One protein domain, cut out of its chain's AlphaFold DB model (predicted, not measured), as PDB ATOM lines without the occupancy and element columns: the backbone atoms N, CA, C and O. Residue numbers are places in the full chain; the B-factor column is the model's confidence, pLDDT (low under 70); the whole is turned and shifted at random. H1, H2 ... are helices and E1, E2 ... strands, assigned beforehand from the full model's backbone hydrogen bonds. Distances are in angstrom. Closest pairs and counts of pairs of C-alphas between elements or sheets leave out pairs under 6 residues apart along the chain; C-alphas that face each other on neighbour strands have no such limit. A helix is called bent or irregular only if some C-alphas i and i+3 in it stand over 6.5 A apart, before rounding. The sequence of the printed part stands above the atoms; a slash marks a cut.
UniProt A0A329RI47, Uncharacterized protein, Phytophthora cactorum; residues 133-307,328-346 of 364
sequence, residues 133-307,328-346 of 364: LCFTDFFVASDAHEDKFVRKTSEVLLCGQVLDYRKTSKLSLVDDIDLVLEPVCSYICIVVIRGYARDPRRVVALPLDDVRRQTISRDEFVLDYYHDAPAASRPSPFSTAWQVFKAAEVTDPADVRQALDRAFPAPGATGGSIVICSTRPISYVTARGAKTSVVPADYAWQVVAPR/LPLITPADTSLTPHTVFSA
ATOM      1  N   LEU A 133       2.495  -6.626  10.570       82.69
ATOM      2  CA  LEU A 133       1.860  -5.320  10.440       82.69
ATOM      3  C   LEU A 133       0.658  -5.394   9.513       82.69
ATOM      4  O   LEU A 133       0.655  -6.209   8.593       82.69
ATOM      5  N   CYS A 134      -0.295  -4.489   9.715       84.75
ATOM      6  CA  CYS A 134      -1.432  -4.270   8.831       84.75
ATOM      7  C   CYS A 134      -1.563  -2.776   8.497       84.75
ATOM      8  O   CYS A 134      -1.725  -1.955   9.401       84.75
ATOM      9  N   PHE A 135      -1.456  -2.408   7.220       84.81
ATOM     10  CA  PHE A 135      -1.309  -1.014   6.793       84.81
ATOM     11  C   PHE A 135      -1.920  -0.740   5.413       84.81
ATOM     12  O   PHE A 135      -2.027  -1.632   4.577       84.81
ATOM     13  N   THR A 136      -2.294   0.515   5.155       86.00
ATOM     14  CA  THR A 136      -2.720   1.000   3.828       86.00
ATOM     15  C   THR A 136      -1.745   2.012   3.240       86.00
ATOM     16  O   THR A 136      -1.572   2.048   2.026       86.00
ATOM     17  N   ASP A 137      -1.076   2.794   4.086       89.25
ATOM     18  CA  ASP A 137      -0.078   3.785   3.693       89.25
ATOM     19  C   ASP A 137       1.341   3.225   3.815       89.25
ATOM     20  O   ASP A 137       1.703   2.616   4.822       89.25
ATOM     21  N   PHE A 138       2.155   3.438   2.785       92.06
ATOM     22  CA  PHE A 138       3.546   2.988   2.730       92.06
ATOM     23  C   PHE A 138       4.333   3.789   1.692       92.06
ATOM     24  O   PHE A 138       3.787   4.608   0.954       92.06
ATOM     25  N   PHE A 139       5.635   3.537   1.612       92.62
ATOM     26  CA  PHE A 139       6.541   4.173   0.666       92.62
ATOM     27  C   PHE A 139       7.223   3.141  -0.232       92.62
ATOM     28  O   PHE A 139       7.629   2.070   0.223       92.62
ATOM     29  N   VAL A 140       7.390   3.475  -1.510       91.81
ATOM     30  CA  VAL A 140       8.106   2.647  -2.497       91.81
ATOM     31  C   VAL A 140       9.318   3.384  -3.047       91.81
ATOM     32  O   VAL A 140       9.303   4.611  -3.142       91.81
ATOM     33  N   ALA A 141      10.364   2.642  -3.408       89.44
ATOM     34  CA  ALA A 141      11.581   3.233  -3.955       89.44
ATOM     35  C   ALA A 141      11.323   3.836  -5.343       89.44
ATOM     36  O   ALA A 141      10.623   3.246  -6.168       89.44
ATOM     37  N   SER A 142      11.895   5.008  -5.606       85.81
ATOM     38  CA  SER A 142      11.885   5.619  -6.930       85.81
ATOM     39  C   SER A 142      12.957   4.987  -7.816       85.81
ATOM     40  O   SER A 142      14.120   4.909  -7.437       85.81
ATOM     41  N   ASP A 143      12.588   4.603  -9.035       76.88
ATOM     42  CA  ASP A 143      13.517   4.029 -10.016       76.88
ATOM     43  C   ASP A 143      14.613   5.013 -10.461       76.88
ATOM     44  O   ASP A 143      15.668   4.600 -10.931       76.88
ATOM     45  N   ALA A 144      14.364   6.321 -10.332       74.44
ATOM     46  CA  ALA A 144      15.282   7.368 -10.776       74.44
ATOM     47  C   ALA A 144      16.325   7.756  -9.714       74.44
ATOM     48  O   ALA A 144      17.375   8.303 -10.056       74.44
ATOM     49  N   HIS A 145      16.037   7.507  -8.433       77.56
ATOM     50  CA  HIS A 145      16.846   7.975  -7.310       77.56
ATOM     51  C   HIS A 145      16.803   6.969  -6.156       77.56
ATOM     52  O   HIS A 145      15.753   6.780  -5.544       77.56
ATOM     53  N   GLU A 146      17.955   6.386  -5.817       74.62
ATOM     54  CA  GLU A 146      18.078   5.325  -4.801       74.62
ATOM     55  C   GLU A 146      17.594   5.747  -3.402       74.62
ATOM     56  O   GLU A 146      17.076   4.923  -2.647       74.62
ATOM     57  N   ASP A 147      17.697   7.040  -3.087       82.56
ATOM     58  CA  ASP A 147      17.328   7.600  -1.786       82.56
ATOM     59  C   ASP A 147      15.943   8.273  -1.782       82.56
ATOM     60  O   ASP A 147      15.546   8.828  -0.757       82.56
ATOM     61  N   LYS A 148      15.188   8.250  -2.893       89.19
ATOM     62  CA  LYS A 148      13.847   8.864  -2.990       89.19
ATOM     63  C   LYS A 148      12.747   7.814  -2.878       89.19
ATOM     64  O   LYS A 148      12.759   6.793  -3.561       89.19
ATOM     65  N   PHE A 149      11.750   8.119  -2.060       90.38
ATOM     66  CA  PHE A 149      10.684   7.209  -1.675       90.38
ATOM     67  C   PHE A 149       9.336   7.893  -1.833       90.38
ATOM     68  O   PHE A 149       9.095   8.920  -1.207       90.38
ATOM     69  N   VAL A 150       8.450   7.318  -2.637       91.25
ATOM     70  CA  VAL A 150       7.154   7.923  -2.965       91.25
ATOM     71  C   VAL A 150       6.059   7.273  -2.134       91.25
ATOM     72  O   VAL A 150       5.943   6.042  -2.121       91.25
ATOM     73  N   ARG A 151       5.246   8.089  -1.456       91.81
ATOM     74  CA  ARG A 151       4.085   7.628  -0.693       91.81
ATOM     75  C   ARG A 151       3.072   6.975  -1.624       91.81
ATOM     76  O   ARG A 151       2.797   7.452  -2.728       91.81
ATOM     77  N   LYS A 152       2.497   5.879  -1.151       89.69
ATOM     78  CA  LYS A 152       1.369   5.191  -1.759       89.69
ATOM     79  C   LYS A 152       0.356   4.816  -0.696       89.69
ATOM     80  O   LYS A 152       0.713   4.506   0.438       89.69
ATOM     81  N   THR A 153      -0.894   4.817  -1.128       88.12
ATOM     82  CA  THR A 153      -2.038   4.364  -0.352       88.12
ATOM     83  C   THR A 153      -2.690   3.228  -1.125       88.12
ATOM     84  O   THR A 153      -2.988   3.362  -2.311       88.12
ATOM     85  N   SER A 154      -2.844   2.084  -0.469       82.38
ATOM     86  CA  SER A 154      -3.593   0.936  -0.970       82.38
ATOM     87  C   SER A 154      -5.076   1.110  -0.652       82.38
ATOM     88  O   SER A 154      -5.422   1.555   0.441       82.38
ATOM     89  N   GLU A 155      -5.952   0.709  -1.574       77.69
ATOM     90  CA  GLU A 155      -7.406   0.670  -1.341       77.69
ATOM     91  C   GLU A 155      -7.826  -0.463  -0.390       77.69
ATOM     92  O   GLU A 155      -8.930  -0.444   0.144       77.69
ATOM     93  N   VAL A 156      -6.936  -1.437  -0.174       74.56
ATOM     94  CA  VAL A 156      -7.125  -2.599   0.704       74.56
ATOM     95  C   VAL A 156      -6.015  -2.672   1.744       74.56
ATOM     96  O   VAL A 156      -4.877  -2.266   1.475       74.56
ATOM     97  N   LEU A 157      -6.315  -3.231   2.914       79.69
ATOM     98  CA  LEU A 157      -5.315  -3.470   3.951       79.69
ATOM     99  C   LEU A 157      -4.267  -4.489   3.494       79.69
ATOM    100  O   LEU A 157      -4.577  -5.601   3.068       79.69
ATOM    101  N   LEU A 158      -3.002  -4.092   3.596       84.12
ATOM    102  CA  LEU A 158      -1.848  -4.924   3.307       84.12
ATOM    103  C   LEU A 158      -1.285  -5.464   4.616       84.12
ATOM    104  O   LEU A 158      -1.016  -4.708   5.548       84.12
ATOM    105  N   CYS A 159      -1.051  -6.772   4.662       87.00
ATOM    106  CA  CYS A 159      -0.288  -7.385   5.739       87.00
ATOM    107  C   CYS A 159       1.191  -7.431   5.358       87.00
ATOM    108  O   CYS A 159       1.527  -7.743   4.217       87.00
ATOM    109  N   GLY A 160       2.091  -7.175   6.300       87.69
ATOM    110  CA  GLY A 160       3.526  -7.265   6.052       87.69
ATOM    111  C   GLY A 160       4.331  -7.661   7.276       87.69
ATOM    112  O   GLY A 160       3.805  -7.755   8.381       87.69
ATOM    113  N   GLN A 161       5.617  -7.900   7.068       86.50
ATOM    114  CA  GLN A 161       6.567  -8.236   8.114       86.50
ATOM    115  C   GLN A 161       7.809  -7.355   8.008       86.50
ATOM    116  O   GLN A 161       8.378  -7.200   6.928       86.50
ATOM    117  N   VAL A 162       8.230  -6.773   9.131       81.75
ATOM    118  CA  VAL A 162       9.465  -5.978   9.200       81.75
ATOM    119  C   VAL A 162      10.675  -6.881   8.978       81.75
ATOM    120  O   VAL A 162      10.770  -7.931   9.597       81.75
ATOM    121  N   LEU A 163      11.595  -6.455   8.117       74.81
ATOM    122  CA  LEU A 163      12.826  -7.162   7.763       74.81
ATOM    123  C   LEU A 163      14.094  -6.408   8.173       74.81
ATOM    124  O   LEU A 163      15.124  -7.029   8.422       74.81
ATOM    125  N   ASP A 164      14.050  -5.074   8.175       72.12
ATOM    126  CA  ASP A 164      15.222  -4.226   8.412       72.12
ATOM    127  C   ASP A 164      14.818  -2.808   8.843       72.12
ATOM    128  O   ASP A 164      13.656  -2.417   8.707       72.12
ATOM    129  N   TYR A 165      15.783  -2.021   9.325       70.94
ATOM    130  CA  TYR A 165      15.602  -0.621   9.710       70.94
ATOM    131  C   TYR A 165      16.648   0.272   9.044       70.94
ATOM    132  O   TYR A 165      17.838  -0.042   9.031       70.94
ATOM    133  N   ARG A 166      16.232   1.439   8.544       68.19
ATOM    134  CA  ARG A 166      17.138   2.430   7.940       68.19
ATOM    135  C   ARG A 166      16.961   3.799   8.580       68.19
ATOM    136  O   ARG A 166      15.848   4.188   8.916       68.19
ATOM    137  N   LYS A 167      18.064   4.539   8.750       65.38
ATOM    138  CA  LYS A 167      18.030   5.918   9.265       65.38
ATOM    139  C   LYS A 167      17.356   6.829   8.245       65.38
ATOM    140  O   LYS A 167      17.771   6.858   7.087       65.38
ATOM    141  N   THR A 168      16.387   7.618   8.694       65.38
ATOM    142  CA  THR A 168      15.641   8.510   7.803       65.38
ATOM    143  C   THR A 168      16.492   9.656   7.261       65.38
ATOM    144  O   THR A 168      16.248  10.134   6.165       65.38
ATOM    145  N   SER A 169      17.549  10.063   7.971       67.94
ATOM    146  CA  SER A 169      18.430  11.164   7.550       67.94
ATOM    147  C   SER A 169      19.162  10.940   6.221       67.94
ATOM    148  O   SER A 169      19.811  11.854   5.723       67.94
ATOM    149  N   LYS A 170      19.096   9.726   5.666       69.75
ATOM    150  CA  LYS A 170      19.684   9.361   4.374       69.75
ATOM    151  C   LYS A 170      18.649   9.234   3.257       69.75
ATOM    152  O   LYS A 170      19.014   8.825   2.167       69.75
ATOM    153  N   LEU A 171      17.377   9.513   3.533       80.19
ATOM    154  CA  LEU A 171      16.265   9.199   2.643       80.19
ATOM    155  C   LEU A 171      15.379  10.428   2.462       80.19
ATOM    156  O   LEU A 171      15.180  11.213   3.384       80.19
ATOM    157  N   SER A 172      14.816  10.563   1.270       87.06
ATOM    158  CA  SER A 172      13.833  11.580   0.918       87.06
ATOM    159  C   SER A 172      12.475  10.912   0.746       87.06
ATOM    160  O   SER A 172      12.235  10.239  -0.257       87.06
ATOM    161  N   LEU A 173      11.596  11.079   1.734       89.06
ATOM    162  CA  LEU A 173      10.200  10.659   1.637       89.06
ATOM    163  C   LEU A 173       9.407  11.775   0.959       89.06
ATOM    164  O   LEU A 173       9.502  12.928   1.370       89.06
ATOM    165  N   VAL A 174       8.635  11.444  -0.066       91.06
ATOM    166  CA  VAL A 174       7.779  12.394  -0.781       91.06
ATOM    167  C   VAL A 174       6.363  11.857  -0.909       91.06
ATOM    168  O   VAL A 174       6.154  10.642  -0.865       91.06
ATOM    169  N   ASP A 175       5.384  12.740  -1.063       89.12
ATOM    170  CA  ASP A 175       4.031  12.354  -1.455       89.12
ATOM    171  C   ASP A 175       3.910  12.097  -2.972       89.12
ATOM    172  O   ASP A 175       4.903  11.992  -3.695       89.12
ATOM    173  N   ASP A 176       2.685  11.914  -3.458       82.25
ATOM    174  CA  ASP A 176       2.381  11.628  -4.859       82.25
ATOM    175  C   ASP A 176       2.542  12.833  -5.801       82.25
ATOM    176  O   ASP A 176       2.584  12.636  -7.017       82.25
ATOM    177  N   ILE A 177       2.693  14.047  -5.260       85.56
ATOM    178  CA  ILE A 177       2.973  15.284  -6.004       85.56
ATOM    179  C   ILE A 177       4.412  15.789  -5.798       85.56
ATOM    180  O   ILE A 177       4.715  16.936  -6.129       85.56
ATOM    181  N   ASP A 178       5.306  14.928  -5.297       85.25
ATOM    182  CA  ASP A 178       6.723  15.205  -5.022       85.25
ATOM    183  C   ASP A 178       6.994  16.231  -3.902       85.25
ATOM    184  O   ASP A 178       8.093  16.790  -3.809       85.25
ATOM    185  N   LEU A 179       6.042  16.445  -2.991       89.94
ATOM    186  CA  LEU A 179       6.276  17.242  -1.790       89.94
ATOM    187  C   LEU A 179       7.024  16.413  -0.740       89.94
ATOM    188  O   LEU A 179       6.613  15.307  -0.396       89.94
ATOM    189  N   VAL A 180       8.113  16.966  -0.200       88.12
ATOM    190  CA  VAL A 180       8.905  16.311   0.849       88.12
ATOM    191  C   VAL A 180       8.088  16.185   2.133       88.12
ATOM    192  O   VAL A 180       7.563  17.165   2.657       88.12
ATOM    193  N   LEU A 181       8.030  14.963   2.652       86.31
ATOM    194  CA  LEU A 181       7.438  14.627   3.936       86.31
ATOM    195  C   LEU A 181       8.565  14.444   4.949       86.31
ATOM    196  O   LEU A 181       9.403  13.558   4.794       86.31
ATOM    197  N   GLU A 182       8.584  15.261   5.999       78.25
ATOM    198  CA  GLU A 182       9.501  15.079   7.124       78.25
ATOM    199  C   GLU A 182       8.877  14.100   8.127       78.25
ATOM    200  O   GLU A 182       7.902  14.444   8.802       78.25
ATOM    201  N   PRO A 183       9.380  12.861   8.239       66.38
ATOM    202  CA  PRO A 183       8.856  11.940   9.226       66.38
ATOM    203  C   PRO A 183       9.316  12.364  10.617       66.38
ATOM    204  O   PRO A 183      10.470  12.722  10.843       66.38
ATOM    205  N   VAL A 184       8.405  12.241  11.578       62.25
ATOM    206  CA  VAL A 184       8.656  12.557  12.992       62.25
ATOM    207  C   VAL A 184       9.638  11.555  13.633       62.25
ATOM    208  O   VAL A 184      10.175  11.798  14.712       62.25
ATOM    209  N   CYS A 185       9.928  10.441  12.952       60.91
ATOM    210  CA  CYS A 185      10.783   9.365  13.433       60.91
ATOM    211  C   CYS A 185      12.155   9.312  12.732       60.91
ATOM    212  O   CYS A 185      12.287   9.451  11.514       60.91
ATOM    213  N   SER A 186      13.201   9.005  13.506       62.16
ATOM    214  CA  SER A 186      14.587   8.903  13.011       62.16
ATOM    215  C   SER A 186      14.875   7.655  12.169       62.16
ATOM    216  O   SER A 186      15.967   7.536  11.607       62.16
ATOM    217  N   TYR A 187      13.918   6.726  12.094       67.38
ATOM    218  CA  TYR A 187      14.050   5.466  11.375       67.38
ATOM    219  C   TYR A 187      12.817   5.159  10.530       67.38
ATOM    220  O   TYR A 187      11.686   5.460  10.917       67.38
ATOM    221  N   ILE A 188      13.060   4.465   9.424       75.69
ATOM    222  CA  ILE A 188      12.054   3.749   8.648       75.69
ATOM    223  C   ILE A 188      12.293   2.242   8.768       75.69
ATOM    224  O   ILE A 188      13.421   1.788   8.969       75.69
ATOM    225  N   CYS A 189      11.232   1.470   8.618       80.62
ATOM    226  CA  CYS A 189      11.243   0.018   8.585       80.62
ATOM    227  C   CYS A 189      11.113  -0.451   7.138       80.62
ATOM    228  O   CYS A 189      10.280   0.061   6.393       80.62
ATOM    229  N   ILE A 190      11.903  -1.448   6.761       84.94
ATOM    230  CA  ILE A 190      11.765  -2.180   5.504       84.94
ATOM    231  C   ILE A 190      10.836  -3.352   5.768       84.94
ATOM    232  O   ILE A 190      11.092  -4.152   6.664       84.94
ATOM    233  N   VAL A 191       9.749  -3.438   5.014       88.44
ATOM    234  CA  VAL A 191       8.643  -4.358   5.270       88.44
ATOM    235  C   VAL A 191       8.376  -5.174   4.018       88.44
ATOM    236  O   VAL A 191       8.133  -4.615   2.952       88.44
ATOM    237  N   VAL A 192       8.397  -6.500   4.139       89.12
ATOM    238  CA  VAL A 192       7.915  -7.386   3.077       89.12
ATOM    239  C   VAL A 192       6.410  -7.543   3.201       89.12
ATOM    240  O   VAL A 192       5.898  -7.838   4.276       89.12
ATOM    241  N   ILE A 193       5.692  -7.334   2.105       90.00
ATOM    242  CA  ILE A 193       4.254  -7.571   2.036       90.00
ATOM    243  C   ILE A 193       4.017  -9.079   1.966       90.00
ATOM    244  O   ILE A 193       4.719  -9.803   1.254       90.00
ATOM    245  N   ARG A 194       3.004  -9.541   2.697       86.69
ATOM    246  CA  ARG A 194       2.505 -10.911   2.663       86.69
ATOM    247  C   ARG A 194       2.171 -11.309   1.229       86.69
ATOM    248  O   ARG A 194       1.374 -10.654   0.563       86.69
ATOM    249  N   GLY A 195       2.746 -12.415   0.784       81.94
ATOM    250  CA  GLY A 195       2.441 -13.035  -0.498       81.94
ATOM    251  C   GLY A 195       2.533 -14.551  -0.394       81.94
ATOM    252  O   GLY A 195       3.107 -15.094   0.559       81.94
ATOM    253  N   TYR A 196       1.968 -15.247  -1.376       82.88
ATOM    254  CA  TYR A 196       2.170 -16.684  -1.490       82.88
ATOM    255  C   TYR A 196       3.615 -16.984  -1.893       82.88
ATOM    256  O   TYR A 196       4.279 -16.165  -2.521       82.88
ATOM    257  N   ALA A 197       4.113 -18.183  -1.589       77.06
ATOM    258  CA  ALA A 197       5.513 -18.549  -1.824       77.06
ATOM    259  C   ALA A 197       5.971 -18.461  -3.294       77.06
ATOM    260  O   ALA A 197       7.167 -18.462  -3.575       77.06
ATOM    261  N   ARG A 198       5.024 -18.396  -4.236       75.81
ATOM    262  CA  ARG A 198       5.283 -18.237  -5.675       75.81
ATOM    263  C   ARG A 198       5.080 -16.811  -6.177       75.81
ATOM    264  O   ARG A 198       5.392 -16.541  -7.333       75.81
ATOM    265  N   ASP A 199       4.542 -15.931  -5.343       79.88
ATOM    266  CA  ASP A 199       4.294 -14.553  -5.727       79.88
ATOM    267  C   ASP A 199       5.610 -13.769  -5.699       79.88
ATOM    268  O   ASP A 199       6.481 -14.023  -4.857       79.88
ATOM    269  N   PRO A 200       5.784 -12.797  -6.608       80.12
ATOM    270  CA  PRO A 200       6.924 -11.906  -6.540       80.12
ATOM    271  C   PRO A 200       6.889 -11.152  -5.211       80.12
ATOM    272  O   PRO A 200       5.889 -10.514  -4.868       80.12
ATOM    273  N   ARG A 201       8.000 -11.202  -4.469       81.94
ATOM    274  CA  ARG A 201       8.109 -10.467  -3.210       81.94
ATOM    275  C   ARG A 201       7.931  -8.972  -3.471       81.94
ATOM    276  O   ARG A 201       8.521  -8.419  -4.404       81.94
ATOM    277  N   ARG A 202       7.168  -8.311  -2.607       89.88
ATOM    278  CA  ARG A 202       7.045  -6.854  -2.599       89.88
ATOM    279  C   ARG A 202       7.585  -6.326  -1.286       89.88
ATOM    280  O   ARG A 202       7.175  -6.791  -0.229       89.88
ATOM    281  N   VAL A 203       8.517  -5.390  -1.361       91.06
ATOM    282  CA  VAL A 203       9.209  -4.824  -0.204       91.06
ATOM    283  C   VAL A 203       9.031  -3.315  -0.236       91.06
ATOM    284  O   VAL A 203       9.352  -2.666  -1.231       91.06
ATOM    285  N   VAL A 204       8.500  -2.768   0.846       93.12
ATOM    286  CA  VAL A 204       8.117  -1.362   0.987       93.12
ATOM    287  C   VAL A 204       8.752  -0.763   2.237       93.12
ATOM    288  O   VAL A 204       9.338  -1.475   3.051       93.12
ATOM    289  N   ALA A 205       8.656   0.552   2.384       90.62
ATOM    290  CA  ALA A 205       9.133   1.277   3.551       90.62
ATOM    291  C   ALA A 205       7.965   1.861   4.354       90.62
ATOM    292  O   ALA A 205       7.027   2.411   3.778       90.62
ATOM    293  N   LEU A 206       8.038   1.765   5.682       86.38
ATOM    294  CA  LEU A 206       7.087   2.381   6.610       86.38
ATOM    295  C   LEU A 206       7.827   3.198   7.679       86.38
ATOM    296  O   LEU A 206       8.845   2.730   8.193       86.38
ATOM    297  N   PRO A 207       7.336   4.383   8.076       81.75
ATOM    298  CA  PRO A 207       7.836   5.086   9.255       81.75
ATOM    299  C   PRO A 207       7.749   4.214  10.519       81.75
ATOM    300  O   PRO A 207       6.786   3.471  10.713       81.75
ATOM    301  N   LEU A 208       8.747   4.300  11.407       70.00
ATOM    302  CA  LEU A 208       8.783   3.487  12.633       70.00
ATOM    303  C   LEU A 208       7.552   3.696  13.532       70.00
ATOM    304  O   LEU A 208       7.071   2.746  14.152       70.00
ATOM    305  N   ASP A 209       7.034   4.919  13.608       66.38
ATOM    306  CA  ASP A 209       5.865   5.216  14.438       66.38
ATOM    307  C   ASP A 209       4.589   4.552  13.907       66.38
ATOM    308  O   ASP A 209       3.765   4.099  14.704       66.38
ATOM    309  N   ASP A 210       4.456   4.415  12.587       71.25
ATOM    310  CA  ASP A 210       3.336   3.703  11.966       71.25
ATOM    311  C   ASP A 210       3.436   2.204  12.254       71.25
ATOM    312  O   ASP A 210       2.475   1.594  12.725       71.25
ATOM    313  N   VAL A 211       4.641   1.636  12.121       68.56
ATOM    314  CA  VAL A 211       4.937   0.241  12.487       68.56
ATOM    315  C   VAL A 211       4.557  -0.066  13.936       68.56
ATOM    316  O   VAL A 211       4.040  -1.144  14.221       68.56
ATOM    317  N   ARG A 212       4.774   0.866  14.871       64.25
ATOM    318  CA  ARG A 212       4.393   0.688  16.284       64.25
ATOM    319  C   ARG A 212       2.881   0.696  16.509       64.25
ATOM    320  O   ARG A 212       2.419   0.045  17.439       64.25
ATOM    321  N   ARG A 213       2.119   1.420  15.686       64.06
ATOM    322  CA  ARG A 213       0.655   1.547  15.812       64.06
ATOM    323  C   ARG A 213      -0.111   0.426  15.117       64.06
ATOM    324  O   ARG A 213      -1.255   0.166  15.474       64.06
ATOM    325  N   GLN A 214       0.504  -0.202  14.121       70.69
ATOM    326  CA  GLN A 214      -0.151  -1.088  13.157       70.69
ATOM    327  C   GLN A 214       0.202  -2.573  13.351       70.69
ATOM    328  O   GLN A 214       0.054  -3.378  12.433       70.69
ATOM    329  N   THR A 215       0.697  -2.953  14.532       73.56
ATOM    330  CA  THR A 215       1.136  -4.324  14.813       73.56
ATOM    331  C   THR A 215      -0.021  -5.312  14.896       73.56
ATOM    332  O   THR A 215      -0.996  -5.059  15.602       73.56
ATOM    333  N   ILE A 216       0.158  -6.473  14.274       71.69
ATOM    334  CA  ILE A 216      -0.714  -7.645  14.385       71.69
ATOM    335  C   ILE A 216       0.090  -8.847  14.892       71.69
ATOM    336  O   ILE A 216       1.326  -8.844  14.883       71.69
ATOM    337  N   SER A 217      -0.598  -9.887  15.358       74.44
ATOM    338  CA  SER A 217       0.055 -11.146  15.728       74.44
ATOM    339  C   SER A 217       0.500 -11.956  14.501       74.44
ATOM    340  O   SER A 217       0.020 -11.762  13.383       74.44
ATOM    341  N   ARG A 218       1.408 -12.921  14.713       80.00
ATOM    342  CA  ARG A 218       1.780 -13.905  13.681       80.00
ATOM    343  C   ARG A 218       0.568 -14.698  13.201       80.00
ATOM    344  O   ARG A 218       0.449 -14.961  12.012       80.00
ATOM    345  N   ASP A 219      -0.310 -15.079  14.123       81.81
ATOM    346  CA  ASP A 219      -1.488 -15.888  13.814       81.81
ATOM    347  C   ASP A 219      -2.452 -15.111  12.898       81.81
ATOM    348  O   ASP A 219      -2.916 -15.662  11.902       81.81
ATOM    349  N   GLU A 220      -2.664 -13.815  13.162       82.12
ATOM    350  CA  GLU A 220      -3.428 -12.915  12.279       82.12
ATOM    351  C   GLU A 220      -2.811 -12.821  10.884       82.12
ATOM    352  O   GLU A 220      -3.514 -12.936   9.879       82.12
ATOM    353  N   PHE A 221      -1.487 -12.661  10.819       84.31
ATOM    354  CA  PHE A 221      -0.760 -12.597   9.556       84.31
ATOM    355  C   PHE A 221      -0.870 -13.903   8.762       84.31
ATOM    356  O   PHE A 221      -1.093 -13.884   7.552       84.31
ATOM    357  N   VAL A 222      -0.713 -15.055   9.419       85.12
ATOM    358  CA  VAL A 222      -0.743 -16.356   8.742       85.12
ATOM    359  C   VAL A 222      -2.139 -16.659   8.204       85.12
ATOM    360  O   VAL A 222      -2.278 -17.056   7.042       85.12
ATOM    361  N   LEU A 223      -3.167 -16.409   9.015       83.94
ATOM    362  CA  LEU A 223      -4.560 -16.723   8.698       83.94
ATOM    363  C   LEU A 223      -5.268 -15.675   7.835       83.94
ATOM    364  O   LEU A 223      -6.446 -15.853   7.533       83.94
ATOM    365  N   ASP A 224      -4.562 -14.625   7.410       78.56
ATOM    366  CA  ASP A 224      -5.123 -13.555   6.578       78.56
ATOM    367  C   ASP A 224      -6.363 -12.925   7.211       78.56
ATOM    368  O   ASP A 224      -7.462 -12.921   6.646       78.56
ATOM    369  N   TYR A 225      -6.215 -12.495   8.459       77.06
ATOM    370  CA  TYR A 225      -7.347 -11.953   9.180       77.06
ATOM    371  C   TYR A 225      -7.875 -10.680   8.506       77.06
ATOM    372  O   TYR A 225      -7.132  -9.740   8.227       77.06
ATOM    373  N   TYR A 226      -9.180 -10.644   8.242       68.75
ATOM    374  CA  TYR A 226      -9.811  -9.523   7.556       68.75
ATOM    375  C   TYR A 226     -10.012  -8.334   8.503       68.75
ATOM    376  O   TYR A 226     -10.755  -8.416   9.485       68.75
ATOM    377  N   HIS A 227      -9.386  -7.202   8.182       66.25
ATOM    378  CA  HIS A 227      -9.393  -5.999   9.022       66.25
ATOM    379  C   HIS A 227     -10.369  -4.893   8.550       66.25
ATOM    380  O   HIS A 227     -10.530  -3.885   9.237       66.25
ATOM    381  N   ASP A 228     -11.074  -5.083   7.431       54.69
ATOM    382  CA  ASP A 228     -11.853  -4.048   6.720       54.69
ATOM    383  C   ASP A 228     -13.291  -3.830   7.260       54.69
ATOM    384  O   ASP A 228     -14.231  -3.538   6.518       54.69
ATOM    385  N   ALA A 229     -13.508  -3.957   8.573       51.31
ATOM    386  CA  ALA A 229     -14.826  -3.728   9.173       51.31
ATOM    387  C   ALA A 229     -14.981  -2.292   9.733       51.31
ATOM    388  O   ALA A 229     -14.185  -1.875  10.585       51.31
ATOM    389  N   PRO A 230     -16.041  -1.544   9.353       45.75
ATOM    390  CA  PRO A 230     -16.423  -0.295  10.015       45.75
ATOM    391  C   PRO A 230     -16.551  -0.459  11.538       45.75
ATOM    392  O   PRO A 230     -16.958  -1.510  12.030       45.75
ATOM    393  N   ALA A 231     -16.265   0.598  12.309       45.88
ATOM    394  CA  ALA A 231     -16.248   0.556  13.779       45.88
ATOM    395  C   ALA A 231     -17.552   0.030  14.424       45.88
ATOM    396  O   ALA A 231     -17.501  -0.553  15.504       45.88
ATOM    397  N   ALA A 232     -18.697   0.197  13.754       39.50
ATOM    398  CA  ALA A 232     -20.009  -0.271  14.211       39.50
ATOM    399  C   ALA A 232     -20.291  -1.764  13.925       39.50
ATOM    400  O   ALA A 232     -21.260  -2.309  14.442       39.50
ATOM    401  N   SER A 233     -19.454  -2.423  13.119       49.28
ATOM    402  CA  SER A 233     -19.557  -3.836  12.729       49.28
ATOM    403  C   SER A 233     -18.238  -4.579  12.945       49.28
ATOM    404  O   SER A 233     -17.971  -5.568  12.260       49.28
ATOM    405  N   ARG A 234     -17.387  -4.076  13.854       49.72
ATOM    406  CA  ARG A 234     -16.127  -4.733  14.196       49.72
ATOM    407  C   ARG A 234     -16.440  -6.127  14.715       49.72
ATOM    408  O   ARG A 234     -17.191  -6.251  15.684       49.72
ATOM    409  N   PRO A 235     -15.880  -7.156  14.086       53.31
ATOM    410  CA  PRO A 235     -16.144  -8.496  14.529       53.31
ATOM    411  C   PRO A 235     -15.363  -8.802  15.813       53.31
ATOM    412  O   PRO A 235     -14.610  -7.957  16.312       53.31
ATOM    413  N   SER A 236     -15.578  -9.989  16.387       57.47
ATOM    414  CA  SER A 236     -14.876 -10.392  17.613       57.47
ATOM    415  C   SER A 236     -13.361 -10.217  17.443       57.47
ATOM    416  O   SER A 236     -12.832 -10.532  16.382       57.47
ATOM    417  N   PRO A 237     -12.624  -9.724  18.455       69.12
ATOM    418  CA  PRO A 237     -11.172  -9.646  18.358       69.12
ATOM    419  C   PRO A 237     -10.607 -10.999  17.926       69.12
ATOM    420  O   PRO A 237     -11.049 -12.028  18.447       69.12
ATOM    421  N   PHE A 238      -9.643 -10.997  17.001       76.12
ATOM    422  CA  PHE A 238      -9.024 -12.222  16.488       76.12
ATOM    423  C   PHE A 238      -8.650 -13.174  17.628       76.12
ATOM    424  O   PHE A 238      -8.957 -14.358  17.571       76.12
ATOM    425  N   SER A 239      -8.075 -12.640  18.709       72.00
ATOM    426  CA  SER A 239      -7.688 -13.403  19.895       72.00
ATOM    427  C   SER A 239      -8.833 -14.216  20.503       72.00
ATOM    428  O   SER A 239      -8.607 -15.357  20.895       72.00
ATOM    429  N   THR A 240     -10.051 -13.674  20.557       74.06
ATOM    430  CA  THR A 240     -11.233 -14.350  21.107       74.06
ATOM    431  C   THR A 240     -11.673 -15.503  20.212       74.06
ATOM    432  O   THR A 240     -11.792 -16.629  20.688       74.06
ATOM    433  N   ALA A 241     -11.867 -15.243  18.915       78.88
ATOM    434  CA  ALA A 241     -12.224 -16.274  17.938       78.88
ATOM    435  C   ALA A 241     -11.139 -17.360  17.856       78.88
ATOM    436  O   ALA A 241     -11.429 -18.554  17.813       78.88
ATOM    437  N   TRP A 242      -9.875 -16.957  17.963       83.38
ATOM    438  CA  TRP A 242      -8.744 -17.868  17.994       83.38
ATOM    439  C   TRP A 242      -8.745 -18.770  19.231       83.38
ATOM    440  O   TRP A 242      -8.484 -19.962  19.100       83.38
ATOM    441  N   GLN A 243      -9.098 -18.273  20.425       79.69
ATOM    442  CA  GLN A 243      -9.272 -19.161  21.585       79.69
ATOM    443  C   GLN A 243     -10.423 -20.155  21.388       79.69
ATOM    444  O   GLN A 243     -10.284 -21.307  21.789       79.69
ATOM    445  N   VAL A 244     -11.530 -19.737  20.761       84.31
ATOM    446  CA  VAL A 244     -12.655 -20.637  20.442       84.31
ATOM    447  C   VAL A 244     -12.200 -21.753  19.506       84.31
ATOM    448  O   VAL A 244     -12.499 -22.915  19.763       84.31
ATOM    449  N   PHE A 245     -11.427 -21.421  18.469       87.06
ATOM    450  CA  PHE A 245     -10.834 -22.418  17.582       87.06
ATOM    451  C   PHE A 245      -9.882 -23.360  18.329       87.06
ATOM    452  O   PHE A 245      -9.991 -24.571  18.187       87.06
ATOM    453  N   LYS A 246      -8.985 -22.833  19.171       84.75
ATOM    454  CA  LYS A 246      -8.032 -23.657  19.934       84.75
ATOM    455  C   LYS A 246      -8.690 -24.609  20.930       84.75
ATOM    456  O   LYS A 246      -8.108 -25.633  21.262       84.75
ATOM    457  N   ALA A 247      -9.868 -24.250  21.430       84.12
ATOM    458  CA  ALA A 247     -10.666 -25.098  22.304       84.12
ATOM    459  C   ALA A 247     -11.512 -26.128  21.532       84.12
ATOM    460  O   ALA A 247     -12.180 -26.948  22.158       84.12
ATOM    461  N   ALA A 248     -11.522 -26.088  20.195       81.81
ATOM    462  CA  ALA A 248     -12.214 -27.086  19.397       81.81
ATOM    463  C   ALA A 248     -11.448 -28.416  19.447       81.81
ATOM    464  O   ALA A 248     -10.260 -28.475  19.136       81.81
ATOM    465  N   GLU A 249     -12.140 -29.497  19.805       80.62
ATOM    466  CA  GLU A 249     -11.595 -30.859  19.788       80.62
ATOM    467  C   GLU A 249     -11.534 -31.391  18.345       80.62
ATOM    468  O   GLU A 249     -12.323 -32.241  17.930       80.62
ATOM    469  N   VAL A 250     -10.623 -30.838  17.541       84.75
ATOM    470  CA  VAL A 250     -10.406 -31.275  16.156       84.75
ATOM    471  C   VAL A 250      -9.518 -32.518  16.161       84.75
ATOM    472  O   VAL A 250      -8.387 -32.480  16.639       84.75
ATOM    473  N   THR A 251     -10.026 -33.628  15.628       84.25
ATOM    474  CA  THR A 251      -9.322 -34.926  15.614       84.25
ATOM    475  C   THR A 251      -8.846 -35.352  14.224       84.25
ATOM    476  O   THR A 251      -7.956 -36.195  14.131       84.25
ATOM    477  N   ASP A 252      -9.372 -34.735  13.163       85.31
ATOM    478  CA  ASP A 252      -8.998 -34.979  11.766       85.31
ATOM    479  C   ASP A 252      -8.536 -33.662  11.097       85.31
ATOM    480  O   ASP A 252      -9.252 -32.655  11.179       85.31
ATOM    481  N   PRO A 253      -7.375 -33.634  10.404       85.06
ATOM    482  CA  PRO A 253      -6.941 -32.488   9.602       85.06
ATOM    483  C   PRO A 253      -7.999 -31.963   8.617       85.06
ATOM    484  O   PRO A 253      -8.049 -30.761   8.351       85.06
ATOM    485  N   ALA A 254      -8.854 -32.836   8.075       85.94
ATOM    486  CA  ALA A 254      -9.905 -32.458   7.132       85.94
ATOM    487  C   ALA A 254     -10.966 -31.532   7.757       85.94
ATOM    488  O   ALA A 254     -11.552 -30.700   7.055       85.94
ATOM    489  N   ASP A 255     -11.165 -31.611   9.075       87.25
ATOM    490  CA  ASP A 255     -12.186 -30.854   9.806       87.25
ATOM    491  C   ASP A 255     -11.709 -29.463  10.250       87.25
ATOM    492  O   ASP A 255     -12.515 -28.622  10.662       87.25
ATOM    493  N   VAL A 256     -10.409 -29.170  10.131       87.62
ATOM    494  CA  VAL A 256      -9.795 -27.900  10.567       87.62
ATOM    495  C   VAL A 256     -10.469 -26.700   9.929       87.62
ATOM    496  O   VAL A 256     -10.745 -25.705  10.599       87.62
ATOM    497  N   ARG A 257     -10.782 -26.793   8.636       83.62
ATOM    498  CA  ARG A 257     -11.457 -25.712   7.920       83.62
ATOM    499  C   ARG A 257     -12.853 -25.460   8.479       83.62
ATOM    500  O   ARG A 257     -13.208 -24.315   8.720       83.62
ATOM    501  N   GLN A 258     -13.607 -26.521   8.757       84.38
ATOM    502  CA  GLN A 258     -14.933 -26.392   9.352       84.38
ATOM    503  C   GLN A 258     -14.860 -25.810  10.771       84.38
ATOM    504  O   GLN A 258     -15.712 -25.011  11.157       84.38
ATOM    505  N   ALA A 259     -13.849 -26.188  11.557       87.31
ATOM    506  CA  ALA A 259     -13.622 -25.629  12.886       87.31
ATOM    507  C   ALA A 259     -13.253 -24.136  12.829       87.31
ATOM    508  O   ALA A 259     -13.778 -23.351  13.622       87.31
ATOM    509  N   LEU A 260     -12.423 -23.725  11.863       84.56
ATOM    510  CA  LEU A 260     -12.130 -22.315  11.599       84.56
ATOM    511  C   LEU A 260     -13.391 -21.553  11.183       84.56
ATOM    512  O   LEU A 260     -13.666 -20.520  11.776       84.56
ATOM    513  N   ASP A 261     -14.195 -22.080  10.258       79.81
ATOM    514  CA  ASP A 261     -15.433 -21.429   9.798       79.81
ATOM    515  C   ASP A 261     -16.460 -21.247  10.937       79.81
ATOM    516  O   ASP A 261     -17.236 -20.290  10.944       79.81
ATOM    517  N   ARG A 262     -16.466 -22.148  11.934       81.12
ATOM    518  CA  ARG A 262     -17.291 -22.003  13.149       81.12
ATOM    519  C   ARG A 262     -16.772 -20.914  14.087       81.12
ATOM    520  O   ARG A 262     -17.576 -20.236  14.722       81.12
ATOM    521  N   ALA A 263     -15.454 -20.773  14.207       82.81
ATOM    522  CA  ALA A 263     -14.825 -19.779  15.072       82.81
ATOM    523  C   ALA A 263     -14.795 -18.374  14.435       82.81
ATOM    524  O   ALA A 263     -14.922 -17.370  15.135       82.81
ATOM    525  N   PHE A 264     -14.666 -18.319  13.109       78.56
ATOM    526  CA  PHE A 264     -14.520 -17.131  12.271       78.56
ATOM    527  C   PHE A 264     -15.619 -17.129  11.188       78.56
ATOM    528  O   PHE A 264     -15.395 -17.617  10.078       78.56
ATOM    529  N   PRO A 265     -16.836 -16.648  11.499       60.72
ATOM    530  CA  PRO A 265     -17.969 -16.744  10.582       60.72
ATOM    531  C   PRO A 265     -17.753 -15.986   9.257       60.72
ATOM    532  O   PRO A 265     -17.155 -14.912   9.212       60.72
ATOM    533  N   ALA A 266     -18.296 -16.565   8.181       50.53
ATOM    534  CA  ALA A 266     -18.083 -16.204   6.777       50.53
ATOM    535  C   ALA A 266     -18.531 -14.773   6.367       50.53
ATOM    536  O   ALA A 266     -19.392 -14.171   7.021       50.53
ATOM    537  N   PRO A 267     -18.015 -14.243   5.231       41.97
ATOM    538  CA  PRO A 267     -18.395 -12.932   4.706       41.97
ATOM    539  C   PRO A 267     -19.906 -12.814   4.470       41.97
ATOM    540  O   PRO A 267     -20.513 -13.675   3.837       41.97
ATOM    541  N   GLY A 268     -20.512 -11.728   4.959       46.81
ATOM    542  CA  GLY A 268     -21.949 -11.460   4.816       46.81
ATOM    543  C   GLY A 268     -22.809 -11.914   6.000       46.81
ATOM    544  O   GLY A 268     -23.969 -11.513   6.086       46.81
ATOM    545  N   ALA A 269     -22.250 -12.661   6.959       51.28
ATOM    546  CA  ALA A 269     -22.831 -12.750   8.293       51.28
ATOM    547  C   ALA A 269     -22.606 -11.404   8.999       51.28
ATOM    548  O   ALA A 269     -21.475 -10.932   9.121       51.28
ATOM    549  N   THR A 270     -23.678 -10.737   9.414       43.31
ATOM    550  CA  THR A 270     -23.636  -9.419  10.060       43.31
ATOM    551  C   THR A 270     -22.639  -9.414  11.231       43.31
ATOM    552  O   THR A 270     -22.886 -10.039  12.256       43.31
ATOM    553  N   GLY A 271     -21.508  -8.709  11.078       49.66
ATOM    554  CA  GLY A 271     -20.496  -8.524  12.132       49.66
ATOM    555  C   GLY A 271     -19.489  -9.670  12.334       49.66
ATOM    556  O   GLY A 271     -18.963  -9.803  13.438       49.66
ATOM    557  N   GLY A 272     -19.228 -10.510  11.323       50.75
ATOM    558  CA  GLY A 272     -18.309 -11.657  11.414       50.75
ATOM    559  C   GLY A 272     -16.827 -11.368  11.122       50.75
ATOM    560  O   GLY A 272     -16.488 -10.556  10.264       50.75
ATOM    561  N   SER A 273     -15.948 -12.045  11.868       54.53
ATOM    562  CA  SER A 273     -14.482 -12.054  11.736       54.53
ATOM    563  C   SER A 273     -14.114 -13.093  10.695       54.53
ATOM    564  O   SER A 273     -14.475 -14.248  10.891       54.53
ATOM    565  N   ILE A 274     -13.389 -12.726   9.640       64.56
ATOM    566  CA  ILE A 274     -13.048 -13.655   8.553       64.56
ATOM    567  C   ILE A 274     -11.558 -13.995   8.621       64.56
ATOM    568  O   ILE A 274     -10.726 -13.107   8.804       64.56
ATOM    569  N   VAL A 275     -11.232 -15.273   8.436       70.31
ATOM    570  CA  VAL A 275      -9.875 -15.754   8.141       70.31
ATOM    571  C   VAL A 275      -9.872 -16.434   6.778       70.31
ATOM    572  O   VAL A 275     -10.792 -17.188   6.453       70.31
ATOM    573  N   ILE A 276      -8.843 -16.191   5.967       67.31
ATOM    574  CA  ILE A 276      -8.676 -16.867   4.677       67.31
ATOM    575  C   ILE A 276      -7.703 -18.028   4.870       67.31
ATOM    576  O   ILE A 276      -6.484 -17.900   4.754       67.31
ATOM    577  N   CYS A 277      -8.266 -19.207   5.129       69.38
ATOM    578  CA  CYS A 277      -7.508 -20.449   5.217       69.38
ATOM    579  C   CYS A 277      -7.163 -20.970   3.809       69.38
ATOM    580  O   CYS A 277      -7.833 -21.840   3.244       69.38
ATOM    581  N   SER A 278      -6.147 -20.359   3.198       69.25
ATOM    582  CA  SER A 278      -5.645 -20.759   1.883       69.25
ATOM    583  C   SER A 278      -4.980 -22.136   1.933       69.25
ATOM    584  O   SER A 278      -4.366 -22.516   2.927       69.25
ATOM    585  N   THR A 279      -5.052 -22.874   0.826       77.00
ATOM    586  CA  THR A 279      -4.287 -24.116   0.623       77.00
ATOM    587  C   THR A 279      -2.908 -23.856   0.018       77.00
ATOM    588  O   THR A 279      -2.113 -24.777  -0.151       77.00
ATOM    589  N   ARG A 280      -2.608 -22.602  -0.345       85.25
ATOM    590  CA  ARG A 280      -1.303 -22.213  -0.877       85.25
ATOM    591  C   ARG A 280      -0.364 -21.819   0.265       85.25
ATOM    592  O   ARG A 280      -0.787 -21.068   1.145       85.25
ATOM    593  N   PRO A 281       0.911 -22.243   0.220       87.94
ATOM    594  CA  PRO A 281       1.902 -21.795   1.183       87.94
ATOM    595  C   PRO A 281       2.115 -20.287   1.087       87.94
ATOM    596  O   PRO A 281       2.288 -19.748  -0.011       87.94
ATOM    597  N   ILE A 282       2.142 -19.623   2.233       88.75
ATOM    598  CA  ILE A 282       2.564 -18.229   2.365       88.75
ATOM    599  C   ILE A 282       3.998 -18.176   2.870       88.75
ATOM    600  O   ILE A 282       4.391 -19.012   3.681       88.75
ATOM    601  N   SER A 283       4.771 -17.202   2.399       86.88
ATOM    602  CA  SER A 283       6.139 -16.993   2.876       86.88
ATOM    603  C   SER A 283       6.163 -16.015   4.039       86.88
ATOM    604  O   SER A 283       5.488 -14.986   4.008       86.88
ATOM    605  N   TYR A 284       6.982 -16.310   5.041       83.25
ATOM    606  CA  TYR A 284       7.284 -15.387   6.129       83.25
ATOM    607  C   TYR A 284       8.677 -15.673   6.694       83.25
ATOM    608  O   TYR A 284       9.318 -16.670   6.355       83.25
ATOM    609  N   VAL A 285       9.164 -14.769   7.534       75.69
ATOM    610  CA  VAL A 285      10.456 -14.893   8.202       75.69
ATOM    611  C   VAL A 285      10.228 -15.292   9.658       75.69
ATOM    612  O   VAL A 285       9.410 -14.694  10.358       75.69
ATOM    613  N   THR A 286      10.898 -16.337  10.132       69.94
ATOM    614  CA  THR A 286      10.753 -16.791  11.521       69.94
ATOM    615  C   THR A 286      11.431 -15.828  12.477       69.94
ATOM    616  O   THR A 286      12.224 -14.993  12.059       69.94
ATOM    617  N   ALA A 287      11.174 -15.976  13.778       57.69
ATOM    618  CA  ALA A 287      11.783 -15.140  14.812       57.69
ATOM    619  C   ALA A 287      13.327 -15.175  14.846       57.69
ATOM    620  O   ALA A 287      13.926 -14.386  15.567       57.69
ATOM    621  N   ARG A 288      13.958 -16.080  14.084       56.88
ATOM    622  CA  ARG A 288      15.413 -16.227  13.937       56.88
ATOM    623  C   ARG A 288      15.950 -15.667  12.617       56.88
ATOM    624  O   ARG A 288      17.114 -15.858  12.283       56.88
ATOM    625  N   GLY A 289      15.112 -15.013  11.814       59.59
ATOM    626  CA  GLY A 289      15.525 -14.479  10.515       59.59
ATOM    627  C   GLY A 289      15.548 -15.518   9.397       59.59
ATOM    628  O   GLY A 289      15.993 -15.200   8.296       59.59
ATOM    629  N   ALA A 290      15.067 -16.739   9.642       68.50
ATOM    630  CA  ALA A 290      15.002 -17.786   8.632       68.50
ATOM    631  C   ALA A 290      13.788 -17.599   7.718       68.50
ATOM    632  O   ALA A 290      12.686 -17.303   8.177       68.50
ATOM    633  N   LYS A 291      13.977 -17.782   6.412       76.44
ATOM    634  CA  LYS A 291      12.878 -17.765   5.444       76.44
ATOM    635  C   LYS A 291      12.183 -19.115   5.462       76.44
ATOM    636  O   LYS A 291      12.818 -20.144   5.247       76.44
ATOM    637  N   THR A 292      10.873 -19.093   5.653       83.62
ATOM    638  CA  THR A 292      10.049 -20.298   5.634       83.62
ATOM    639  C   THR A 292       8.743 -20.054   4.891       83.62
ATOM    640  O   THR A 292       8.417 -18.927   4.505       83.62
ATOM    641  N   SER A 293       7.984 -21.127   4.690       87.69
ATOM    642  CA  SER A 293       6.618 -21.037   4.200       87.69
ATOM    643  C   SER A 293       5.708 -22.006   4.927       87.69
ATOM    644  O   SER A 293       6.132 -23.106   5.272       87.69
ATOM    645  N   VAL A 294       4.447 -21.627   5.098       86.75
ATOM    646  CA  VAL A 294       3.449 -22.478   5.744       86.75
ATOM    647  C   VAL A 294       2.132 -22.423   4.988       86.75
ATOM    648  O   VAL A 294       1.742 -21.369   4.485       86.75
ATOM    649  N   VAL A 295       1.445 -23.559   4.888       88.81
ATOM    650  CA  VAL A 295       0.052 -23.597   4.438       88.81
ATOM    651  C   VAL A 295      -0.828 -23.218   5.636       88.81
ATOM    652  O   VAL A 295      -0.742 -23.892   6.663       88.81
ATOM    653  N   PRO A 296      -1.670 -22.171   5.551       88.31
ATOM    654  CA  PRO A 296      -2.510 -21.735   6.672       88.31
ATOM    655  C   PRO A 296      -3.355 -22.848   7.315       88.31
ATOM    656  O   PRO A 296      -3.492 -22.877   8.535       88.31
ATOM    657  N   ALA A 297      -3.878 -23.787   6.517       85.44
ATOM    658  CA  ALA A 297      -4.627 -24.941   7.024       85.44
ATOM    659  C   ALA A 297      -3.759 -25.885   7.867       85.44
ATOM    660  O   ALA A 297      -4.162 -26.269   8.962       85.44
ATOM    661  N   ASP A 298      -2.550 -26.194   7.395       87.12
ATOM    662  CA  ASP A 298      -1.599 -27.041   8.118       87.12
ATOM    663  C   ASP A 298      -1.129 -26.350   9.404       87.12
ATOM    664  O   ASP A 298      -1.015 -26.991  10.446       87.12
ATOM    665  N   TYR A 299      -0.925 -25.028   9.358       86.81
ATOM    666  CA  TYR A 299      -0.615 -24.227  10.546       86.81
ATOM    667  C   TYR A 299      -1.731 -24.326  11.588       86.81
ATOM    668  O   TYR A 299      -1.471 -24.605  12.756       86.81
ATOM    669  N   ALA A 300      -2.984 -24.134  11.167       87.38
ATOM    670  CA  ALA A 300      -4.138 -24.233  12.050       87.38
ATOM    671  C   ALA A 300      -4.299 -25.649  12.622       87.38
ATOM    672  O   ALA A 300      -4.559 -25.783  13.815       87.38
ATOM    673  N   TRP A 301      -4.080 -26.696  11.816       87.19
ATOM    674  CA  TRP A 301      -4.064 -28.082  12.285       87.19
ATOM    675  C   TRP A 301      -3.023 -28.292  13.384       87.19
ATOM    676  O   TRP A 301      -3.359 -28.784  14.452       87.19
ATOM    677  N   GLN A 302      -1.779 -27.859  13.171       84.38
ATOM    678  CA  GLN A 302      -0.690 -28.011  14.145       84.38
ATOM    679  C   GLN A 302      -0.970 -27.334  15.496       84.38
ATOM    680  O   GLN A 302      -0.385 -27.716  16.513       84.38
ATOM    681  N   VAL A 303      -1.845 -26.326  15.512       81.81
ATOM    682  CA  VAL A 303      -2.268 -25.637  16.734       81.81
ATOM    683  C   VAL A 303      -3.206 -26.505  17.579       81.81
ATOM    684  O   VAL A 303      -3.113 -26.461  18.804       81.81
ATOM    685  N   VAL A 304      -4.102 -27.265  16.944       83.19
ATOM    686  CA  VAL A 304      -5.188 -28.011  17.616       83.19
ATOM    687  C   VAL A 304      -4.993 -29.522  17.624       83.19
ATOM    688  O   VAL A 304      -5.685 -30.216  18.366       83.19
ATOM    689  N   ALA A 305      -4.060 -30.035  16.821       79.50
ATOM    690  CA  ALA A 305      -3.772 -31.454  16.724       79.50
ATOM    691  C   ALA A 305      -3.471 -32.032  18.119       79.50
ATOM    692  O   ALA A 305      -2.668 -31.446  18.858       79.50
ATOM    693  N   PRO A 306      -4.063 -33.185  18.481       65.00
ATOM    694  CA  PRO A 306      -3.756 -33.864  19.729       65.00
ATOM    695  C   PRO A 306      -2.249 -34.123  19.814       65.00
ATOM    696  O   PRO A 306      -1.694 -34.883  19.021       65.00
ATOM    697  N   ARG A 307      -1.566 -33.472  20.757       63.16
ATOM    698  CA  ARG A 307      -0.171 -33.797  21.052       63.16
ATOM    699  C   ARG A 307      -0.179 -35.062  21.897       63.16
ATOM    700  O   ARG A 307      -0.766 -35.065  22.980       63.16
ATOM    701  N   LEU A 328      16.996 -23.861   7.398       62.94
ATOM    702  CA  LEU A 328      16.323 -22.880   6.557       62.94
ATOM    703  C   LEU A 328      17.254 -21.731   6.144       62.94
ATOM    704  O   LEU A 328      18.101 -21.283   6.917       62.94
ATOM    705  N   PRO A 329      17.105 -21.205   4.914       64.81
ATOM    706  CA  PRO A 329      17.945 -20.117   4.439       64.81
ATOM    707  C   PRO A 329      17.633 -18.819   5.189       64.81
ATOM    708  O   PRO A 329      16.497 -18.337   5.180       64.81
ATOM    709  N   LEU A 330      18.663 -18.211   5.776       60.12
ATOM    710  CA  LEU A 330      18.553 -16.917   6.446       60.12
ATOM    711  C   LEU A 330      18.196 -15.785   5.474       60.12
ATOM    712  O   LEU A 330      18.451 -15.843   4.262       60.12
ATOM    713  N   ILE A 331      17.605 -14.734   6.033       63.47
ATOM    714  CA  ILE A 331      17.393 -13.467   5.353       63.47
ATOM    715  C   ILE A 331      18.735 -12.856   4.935       63.47
ATOM    716  O   ILE A 331      19.713 -12.842   5.680       63.47
ATOM    717  N   THR A 332      18.784 -12.339   3.714       61.78
ATOM    718  CA  THR A 332      19.977 -11.730   3.122       61.78
ATOM    719  C   THR A 332      19.734 -10.250   2.822       61.78
ATOM    720  O   THR A 332      18.581  -9.828   2.728       61.78
ATOM    721  N   PRO A 333      20.778  -9.434   2.581       62.84
ATOM    722  CA  PRO A 333      20.594  -8.042   2.162       62.84
ATOM    723  C   PRO A 333      19.715  -7.903   0.917       62.84
ATOM    724  O   PRO A 333      18.918  -6.970   0.824       62.84
ATOM    725  N   ALA A 334      19.792  -8.870  -0.004       68.44
ATOM    726  CA  ALA A 334      18.929  -8.904  -1.174       68.44
ATOM    727  C   ALA A 334      17.447  -8.935  -0.779       68.44
ATOM    728  O   ALA A 334      16.652  -8.290  -1.447       68.44
ATOM    729  N   ASP A 335      17.071  -9.618   0.305       72.56
ATOM    730  CA  ASP A 335      15.690  -9.714   0.807       72.56
ATOM    731  C   ASP A 335      15.137  -8.392   1.355       72.56
ATOM    732  O   ASP A 335      13.927  -8.210   1.419       72.56
ATOM    733  N   THR A 336      16.018  -7.436   1.646       75.50
ATOM    734  CA  THR A 336      15.670  -6.085   2.115       75.50
ATOM    735  C   THR A 336      15.660  -5.045   0.986       75.50
ATOM    736  O   THR A 336      15.469  -3.851   1.228       75.50
ATOM    737  N   SER A 337      15.893  -5.471  -0.261       82.06
ATOM    738  CA  SER A 337      15.841  -4.575  -1.414       82.06
ATOM    739  C   SER A 337      14.403  -4.164  -1.686       82.06
ATOM    740  O   SER A 337      13.551  -5.011  -1.958       82.06
ATOM    741  N   LEU A 338      14.162  -2.858  -1.651       84.38
ATOM    742  CA  LEU A 338      12.854  -2.268  -1.903       84.38
ATOM    743  C   LEU A 338      12.398  -2.535  -3.334       84.38
ATOM    744  O   LEU A 338      13.204  -2.586  -4.264       84.38
ATOM    745  N   THR A 339      11.091  -2.694  -3.494       86.62
ATOM    746  CA  THR A 339      10.467  -2.839  -4.804       86.62
ATOM    747  C   THR A 339      10.374  -1.465  -5.474       86.62
ATOM    748  O   THR A 339       9.809  -0.546  -4.871       86.62
ATOM    749  N   PRO A 340      10.898  -1.313  -6.706       85.00
ATOM    750  CA  PRO A 340      10.791  -0.064  -7.452       85.00
ATOM    751  C   PRO A 340       9.332   0.288  -7.778       85.00
ATOM    752  O   PRO A 340       8.483  -0.596  -7.961       85.00
ATOM    753  N   HIS A 341       9.038   1.585  -7.854       80.06
ATOM    754  CA  HIS A 341       7.694   2.124  -8.065       80.06
ATOM    755  C   HIS A 341       7.044   1.586  -9.342       80.06
ATOM    756  O   HIS A 341       5.873   1.204  -9.312       80.06
ATOM    757  N   THR A 342       7.795   1.477 -10.440       76.38
ATOM    758  CA  THR A 342       7.254   1.011 -11.730       76.38
ATOM    759  C   THR A 342       6.737  -0.424 -11.659       76.38
ATOM    760  O   THR A 342       5.656  -0.730 -12.168       76.38
ATOM    761  N   VAL A 343       7.465  -1.293 -10.955       72.75
ATOM    762  CA  VAL A 343       7.097  -2.694 -10.715       72.75
ATOM    763  C   VAL A 343       5.858  -2.767  -9.826       72.75
ATOM    764  O   VAL A 343       4.941  -3.551 -10.083       72.75
ATOM    765  N   PHE A 344       5.789  -1.914  -8.803       70.50
ATOM    766  CA  PHE A 344       4.641  -1.857  -7.901       70.50
ATOM    767  C   PHE A 344       3.367  -1.398  -8.630       70.50
ATOM    768  O   PHE A 344       2.314  -2.019  -8.486       70.50
ATOM    769  N   SER A 345       3.464  -0.368  -9.477       64.44
ATOM    770  CA  SER A 345       2.338   0.169 -10.249       64.44
ATOM    771  C   SER A 345       1.861  -0.753 -11.375       64.44
ATOM    772  O   SER A 345       0.651  -0.880 -11.568       64.44
ATOM    773  N   ALA A 346       2.767  -1.442 -12.077       55.22
ATOM    774  CA  ALA A 346       2.406  -2.401 -13.127       55.22
ATOM    775  C   ALA A 346       1.624  -3.608 -12.579       55.22
ATOM    776  O   ALA A 346       0.729  -4.140 -13.236       55.22
TER     777      ALA A 346
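What this domain is: This is residues 133 to 307 and 328 to 346 of the 364 residues of an uncharacterized protein of Phytophthora cactorum (UniProt A0A329RI47). The model has two lobes: a small lobe of strands, in which the strongly twisted sheet E1 to E5 folds over on itself, and a lobe of three helices, H3, H4 and H5, with the helix H2 and the small hairpin E6 and E7 between them. In the strand lobe the long strand E2 folds back at residue 157, the strand E5 comes close to E1, and the helices H1 and H7 sit over opposite faces of the sheet while H6 grazes it. The printed part has 194 residues with seven named strands and seven named helices: along the chain come five strands, E1 to E5, then four helices, H1 to H4, then the strands E6 and E7, then three helices, H5 to H7; in the larger sheet, which is branched and mixed, E2 is the antiparallel neighbour of E1 and of E4 and the parallel neighbour of E3, and E5 is the antiparallel neighbour of E4, while the smaller sheet, E6 and E7, is antiparallel. The class is mixed, helices and strands; the whole is compact, with a radius of gyration of the C-alphas of 18.4 A and spans of 55 by 43 by 30 A.

How they stand to each other: In the branched sheet E2, residues 145 to 167, bends by 157 degrees at residue 157. E1, residues 133 to 142, forms an antiparallel hairpin with it on one side, with N 140 and O 150 at 3.0 A. On the other side of E2 are E3, residues 172 to 174, parallel, with N 149 and O 172 at 2.8 A, and E4, residues 187 to 193, antiparallel, with N 163 and O 190 at 2.8 A. E5, residues 203 to 207, forms a hairpin with E4, with N 191 and O 204 at 2.8 A. The edge strands E1 and E5 have 11 pairs of C-alphas within 8 A, the closest those of Phe 139 and Ala 205, 4.8 A apart. H1, residues 208 to 213, is on this sheet, its Leu 208 closest to Ile 188 of E4 at 5.2 A between C-alphas. H7, residues 341 to 346, is on the opposite face, over E1 at a height of 9.6 A, and stands up from the sheet. H6, residues 333 to 336, only grazes it. H2, residues 218 to 222, is on the sheet at a height of 9.2 A, only just over none of its strands, and the C-alphas of Phe 221 and Cys 159 are 6.5 A apart. The hairpin of E6, residues 282 to 285, and E7, residues 291 to 294, has N 284 and O 292 at 3.0 A; E6 and E4 are near each other, with 5 pairs of C-alphas within 10 A. H5, residues 296 to 304, is close to H2 but not clearly touching, with C-alphas 222 and 296 at 6.0 A. H4, residues 253 to 263, touches H5 about perpendicular, at 88 degrees, closest at C-alphas 253 and 301, 5.9 A. H3, residues 238 to 246, forms a helical hairpin with H4 at a steep tilt of 42 degrees, opposite ways, closest at C-alphas 241 and 263, 5.2 A. H3 and H5 only just touch, only at their ends, with 3 pairs of C-alphas within 8 A, the closest those of Lys 246 and Val 304 at 5.7 A. Every O i to N i+4 pair is within hydrogen-bond range in H1, H2, H3, H5 and H7; in H4 it is 5 of 7, and H6 is too short for such a pair.

Where its parts are: E1 begins at C-alpha 133, (1.860, -5.320, 10.440), and measures 22.8 A; E2 measures 16.7 A and E4 18.8 A. H4, 15.9 A long, begins at C-alpha 253, (-6.941, -32.488, 9.602), and is only just irregular: C-alphas 254 and 257 are 7.0 A apart. H5 measures 12.9 A and H3 12.0 A. H7 ends at C-alpha 346, (2.406, -2.401, -13.127).

The domain as a whole: The C-alphas farthest apart, those of Leu 179 and Thr 251, are 57.2 A apart. Residues 308 to 327 are not printed, and C-alphas 307 and 328 are 24.5 A apart across this cut. The links E3 to E4, H2 to H3 and H4 to E6 are long. The mean pLDDT of the printed part is 76.3; 55 residues are under 70, among them 226 to 237 and 265 to 274.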